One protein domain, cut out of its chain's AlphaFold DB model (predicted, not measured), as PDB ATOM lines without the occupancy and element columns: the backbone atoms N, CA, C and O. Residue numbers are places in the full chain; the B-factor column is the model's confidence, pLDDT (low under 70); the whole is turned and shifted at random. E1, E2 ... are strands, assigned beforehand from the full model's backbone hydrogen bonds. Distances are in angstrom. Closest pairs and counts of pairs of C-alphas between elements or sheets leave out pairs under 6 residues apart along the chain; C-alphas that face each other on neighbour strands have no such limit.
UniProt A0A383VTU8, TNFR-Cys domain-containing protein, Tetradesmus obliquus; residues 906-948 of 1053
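This is residues 906 to 948 of the 1053 residues of the protein "TNFR-Cys domain-containing protein" of Tetradesmus obliquus (UniProt A0A383VTU8). This is a small, elongated domain of little regular structure: residues 906 to 935 wind as a long looping stretch that folds back on itself, and a small two-stranded hairpin, E1 then E2, sits toward the end opposite Pro 909. The 43 printed residues hold no named helix, and the named elements, all strand, hold only 6 of them. The two strands are antiparallel. The whole is compact, with a radius of gyration of the C-alphas of 9.6 A and spans of 31 by 17 by 14 A.

The printed part begins at C-alpha 906 (327.427, 246.409, 154.577). E1, residues 936 to 938, begins at C-alpha (315.603, 235.352, 144.687) and is 7.0 A long. E2, residues 945 to 947, is 6.9 A long and ends at C-alpha (315.911, 234.885, 140.363).

Residues 920 to 921 pair with residues 930 to 931, antiparallel. E1 and E2 form a hairpin over a short link of 6 residues, at 137 degrees between directions. C-alphas 936 and 947 face each other, 4.4 A apart. N 937 and O 946 are within hydrogen-bond range at 2.8 A.

The farthest C-alphas, those of Pro 909 and Leu 948, are 31.5 A apart. The printed part has no cut. Confidence is under 70 at residues 908 to 909, 934 and 948.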
ATOM      1  N   GLY A 906     328.202 245.693 153.563       83.62
ATOM      2  CA  GLY A 906     327.427 246.409 154.577       83.62
ATOM      3  C   GLY A 906     328.146 246.427 155.926       83.62
ATOM      4  O   GLY A 906     329.270 245.938 156.058       83.62
ATOM      5  N   GLY A 907     327.507 246.993 156.946       78.75
ATOM      6  CA  GLY A 907     328.072 247.081 158.294       78.75
ATOM      7  C   GLY A 907     328.987 248.291 158.456       78.75
ATOM      8  O   GLY A 907     330.197 248.156 158.658       78.75
ATOM      9  N   LEU A 908     328.400 249.485 158.358       65.56
ATOM     10  CA  LEU A 908     329.075 250.729 158.722       65.56
ATOM     11  C   LEU A 908     329.634 250.676 160.156       65.56
ATOM     12  O   LEU A 908     329.068 250.006 161.021       65.56
ATOM     13  N   PRO A 909     330.740 251.391 160.434       60.53
ATOM     14  CA  PRO A 909     331.500 252.250 159.515       60.53
ATOM     15  C   PRO A 909     332.553 251.507 158.676       60.53
ATOM     16  O   PRO A 909     333.178 252.112 157.812       60.53
ATOM     17  N   LYS A 910     332.786 250.214 158.933       71.75
ATOM     18  CA  LYS A 910     333.902 249.464 158.330       71.75
ATOM     19  C   LYS A 910     333.562 248.800 156.996       71.75
ATOM     20  O   LYS A 910     334.467 248.460 156.246       71.75
ATOM     21  N   CYS A 911     332.276 248.609 156.699       74.06
ATOM     22  CA  CYS A 911     331.803 247.950 155.479       74.06
ATOM     23  C   CYS A 911     332.400 246.548 155.271       74.06
ATOM     24  O   CYS A 911     332.632 246.106 154.148       74.06
ATOM     25  N   GLU A 912     332.684 245.838 156.361       81.12
ATOM     26  CA  GLU A 912     333.327 244.524 156.319       81.12
ATOM     27  C   GLU A 912     332.316 243.383 156.131       81.12
ATOM     28  O   GLU A 912     332.707 242.289 155.722       81.12
ATOM     29  N   GLN A 913     331.017 243.616 156.370       83.25
ATOM     30  CA  GLN A 913     330.003 242.569 156.228       83.25
ATOM     31  C   GLN A 913     329.731 242.303 154.748       83.25
ATOM     32  O   GLN A 913     329.241 243.165 154.025       83.25
ATOM     33  N   SER A 914     330.029 241.090 154.288       84.81
ATOM     34  CA  SER A 914     329.590 240.630 152.971       84.81
ATOM     35  C   SER A 914     328.075 240.440 152.986       84.81
ATOM     36  O   SER A 914     327.561 239.634 153.762       84.81
ATOM     37  N   CYS A 915     327.341 241.164 152.139       84.12
ATOM     38  CA  CYS A 915     325.885 241.012 152.085       84.12
ATOM     39  C   CYS A 915     325.488 239.619 151.575       84.12
ATOM     40  O   CYS A 915     324.558 238.997 152.094       84.12
ATOM     41  N   ARG A 916     326.285 239.059 150.656       84.56
ATOM     42  CA  ARG A 916     326.077 237.720 150.095       84.56
ATOM     43  C   ARG A 916     326.095 236.617 151.150       84.56
ATOM     44  O   ARG A 916     325.243 235.736 151.100       84.56
ATOM     45  N   SER A 917     327.025 236.652 152.108       81.38
ATOM     46  CA  SER A 917     327.128 235.596 153.130       81.38
ATOM     47  C   SER A 917     325.932 235.561 154.086       81.38
ATOM     48  O   SER A 917     325.787 234.600 154.834       81.38
ATOM     49  N   ARG A 918     325.064 236.582 154.052       81.25
ATOM     50  CA  ARG A 918     323.829 236.661 154.845       81.25
ATOM     51  C   ARG A 918     322.556 236.494 154.008       81.25
ATOM     52  O   ARG A 918     321.473 236.680 154.545       81.25
ATOM     53  N   GLY A 919     322.666 236.173 152.715       82.12
ATOM     54  CA  GLY A 919     321.502 236.094 151.821       82.12
ATOM     55  C   GLY A 919     320.887 237.461 151.488       82.12
ATOM     56  O   GLY A 919     319.709 237.546 151.158       82.12
ATOM     57  N   MET A 920     321.670 238.537 151.591       90.00
ATOM     58  CA  MET A 920     321.225 239.925 151.441       90.00
ATOM     59  C   MET A 920     322.003 240.648 150.329       90.00
ATOM     60  O   MET A 920     323.038 240.168 149.862       90.00
ATOM     61  N   VAL A 921     321.536 241.829 149.924       85.88
ATOM     62  CA  VAL A 921     322.148 242.674 148.891       85.88
ATOM     63  C   VAL A 921     322.305 244.125 149.341       85.88
ATOM     64  O   VAL A 921     321.512 244.630 150.134       85.88
ATOM     65  N   ASN A 922     323.318 244.807 148.814       88.69
ATOM     66  CA  ASN A 922     323.480 246.258 148.918       88.69
ATOM     67  C   ASN A 922     323.942 246.802 147.561       88.69
ATOM     68  O   ASN A 922     325.021 246.447 147.088       88.69
ATOM     69  N   SER A 923     323.146 247.669 146.941       81.62
ATOM     70  CA  SER A 923     323.429 248.286 145.637       81.62
ATOM     71  C   SER A 923     324.455 249.428 145.699       81.62
ATOM     72  O   SER A 923     324.783 250.008 144.668       81.62
ATOM     73  N   GLY A 924     324.975 249.755 146.888       75.56
ATOM     74  CA  GLY A 924     325.910 250.860 147.120       75.56
ATOM     75  C   GLY A 924     325.244 252.166 147.555       75.56
ATOM     76  O   GLY A 924     325.936 253.146 147.813       75.56
ATOM     77  N   SER A 925     323.911 252.193 147.666       70.88
ATOM     78  CA  SER A 925     323.144 253.367 148.103       70.88
ATOM     79  C   SER A 925     322.929 253.446 149.621       70.88
ATOM     80  O   SER A 925     322.351 254.422 150.094       70.88
ATOM     81  N   GLY A 926     323.374 252.448 150.397       73.62
ATOM     82  CA  GLY A 926     323.186 252.384 151.853       73.62
ATOM     83  C   GLY A 926     324.356 251.746 152.613       73.62
ATOM     84  O   GLY A 926     325.323 251.257 152.027       73.62
ATOM     85  N   GLY A 927     324.289 251.779 153.947       78.12
ATOM     86  CA  GLY A 927     325.290 251.190 154.850       78.12
ATOM     87  C   GLY A 927     324.973 249.774 155.354       78.12
ATOM     88  O   GLY A 927     325.823 249.141 155.986       78.12
ATOM     89  N   GLU A 928     323.767 249.274 155.087       83.75
ATOM     90  CA  GLU A 928     323.253 247.990 155.575       83.75
ATOM     91  C   GLU A 928     322.859 247.067 154.416       83.75
ATOM     92  O   GLU A 928     322.555 247.518 153.312       83.75
ATOM     93  N   CYS A 929     322.894 245.760 154.668       86.12
ATOM     94  CA  CYS A 929     322.480 244.748 153.704       86.12
ATOM     95  C   CYS A 929     320.969 244.495 153.816       86.12
ATOM     96  O   CYS A 929     320.453 244.319 154.916       86.12
ATOM     97  N   THR A 930     320.282 244.411 152.681       88.12
ATOM     98  CA  THR A 930     318.824 244.211 152.588       88.12
ATOM     99  C   THR A 930     318.507 242.801 152.092       88.12
ATOM    100  O   THR A 930     319.131 242.340 151.142       88.12
ATOM    101  N   ALA A 931     317.564 242.088 152.711       88.75
ATOM    102  CA  ALA A 931     317.213 240.721 152.304       88.75
ATOM    103  C   ALA A 931     316.598 240.661 150.899       88.75
ATOM    104  O   ALA A 931     315.874 241.571 150.495       88.75
ATOM    105  N   CYS A 932     316.880 239.577 150.169       78.38
ATOM    106  CA  CYS A 932     316.224 239.332 148.890       78.38
ATOM    107  C   CYS A 932     314.759 238.899 149.068       78.38
ATOM    108  O   CYS A 932     314.440 238.247 150.065       78.38
ATOM    109  N   PRO A 933     313.871 239.244 148.113       80.31
ATOM    110  CA  PRO A 933     312.518 238.695 148.049       80.31
ATOM    111  C   PRO A 933     312.533 237.163 148.001       80.31
ATOM    112  O   PRO A 933     313.534 236.566 147.594       80.31
ATOM    113  N   ALA A 934     311.415 236.529 148.365       69.62
ATOM    114  CA  ALA A 934     311.238 235.096 148.146       69.62
ATOM    115  C   ALA A 934     311.528 234.741 146.670       69.62
ATOM    116  O   ALA A 934     311.279 235.540 145.764       69.62
ATOM    117  N   ASP A 935     312.141 233.577 146.453       70.56
ATOM    118  CA  ASP A 935     312.550 233.035 145.143       70.56
ATOM    119  C   ASP A 935     313.728 233.753 144.451       70.56
ATOM    120  O   ASP A 935     314.083 233.446 143.311       70.56
ATOM    121  N   HIS A 936     314.396 234.673 145.157       79.06
ATOM    122  CA  HIS A 936     315.603 235.352 144.687       79.06
ATOM    123  C   HIS A 936     316.783 235.127 145.636       79.06
ATOM    124  O   HIS A 936     316.634 235.076 146.857       79.06
ATOM    125  N   ARG A 937     317.994 235.044 145.079       80.62
ATOM    126  CA  ARG A 937     319.248 235.010 145.844       80.62
ATOM    127  C   ARG A 937     320.127 236.212 145.495       80.62
ATOM    128  O   ARG A 937     320.026 236.730 144.384       80.62
ATOM    129  N   PRO A 938     321.019 236.658 146.391       78.25
ATOM    130  CA  PRO A 938     322.022 237.654 146.041       78.25
ATOM    131  C   PRO A 938     322.889 237.147 144.887       78.25
ATOM    132  O   PRO A 938     323.330 235.993 144.905       78.25
ATOM    133  N   ASN A 939     323.172 238.004 143.909       75.38
ATOM    134  CA  ASN A 939     324.145 237.714 142.858       75.38
ATOM    135  C   ASN A 939     325.561 237.510 143.437       75.38
ATOM    136  O   ASN A 939     325.800 237.690 144.639       75.38
ATOM    137  N   ARG A 940     326.542 237.134 142.601       77.62
ATOM    138  CA  ARG A 940     327.897 236.763 143.078       77.62
ATOM    139  C   ARG A 940     328.556 237.849 143.936       77.62
ATOM    140  O   ARG A 940     329.311 237.518 144.857       77.62
ATOM    141  N   ASN A 941     328.229 239.108 143.658       80.31
ATOM    142  CA  ASN A 941     328.777 240.277 144.331       80.31
ATOM    143  C   ASN A 941     327.899 240.782 145.485       80.31
ATOM    144  O   ASN A 941     328.313 241.696 146.183       80.31
ATOM    145  N   GLY A 942     326.711 240.212 145.719       83.06
ATOM    146  CA  GLY A 942     325.759 240.706 146.718       83.06
ATOM    147  C   GLY A 942     325.222 242.108 146.404       83.06
ATOM    148  O   GLY A 942     324.856 242.839 147.321       83.06
ATOM    149  N   THR A 943     325.222 242.519 145.135       85.62
ATOM    150  CA  THR A 943     324.818 243.865 144.695       85.62
ATOM    151  C   THR A 943     323.359 243.946 144.263       85.62
ATOM    152  O   THR A 943     322.762 245.015 144.353       85.62
ATOM    153  N   ALA A 944     322.776 242.828 143.826       83.69
ATOM    154  CA  ALA A 944     321.391 242.735 143.373       83.69
ATOM    155  C   ALA A 944     320.811 241.343 143.655       83.69
ATOM    156  O   ALA A 944     321.554 240.365 143.776       83.69
ATOM    157  N   CYS A 945     319.487 241.264 143.784       81.06
ATOM    158  CA  CYS A 945     318.769 240.000 143.914       81.06
ATOM    159  C   CYS A 945     318.462 239.455 142.522       81.06
ATOM    160  O   CYS A 945     317.878 240.161 141.705       81.06
ATOM    161  N   ILE A 946     318.855 238.212 142.265       72.69
ATOM    162  CA  ILE A 946     318.620 237.499 141.007       72.69
ATOM    163  C   ILE A 946     317.683 236.319 141.256       72.69
ATOM    164  O   ILE A 946     317.747 235.692 142.317       72.69
ATOM    165  N   ALA A 947     316.814 236.028 140.292       70.88
ATOM    166  CA  ALA A 947     315.911 234.885 140.363       70.88
ATOM    167  C   ALA A 947     316.713 233.574 140.450       70.88
ATOM    168  O   ALA A 947     317.766 233.437 139.816       70.88
ATOM    169  N   LEU A 948     316.248 232.607 141.246       65.81
ATOM    170  CA  LEU A 948     316.820 231.261 141.209       65.81
ATOM    171  C   LEU A 948     316.517 230.611 139.849       65.81
ATOM    172  O   LEU A 948     315.374 230.296 139.535       65.81
TER     173      LEU A 948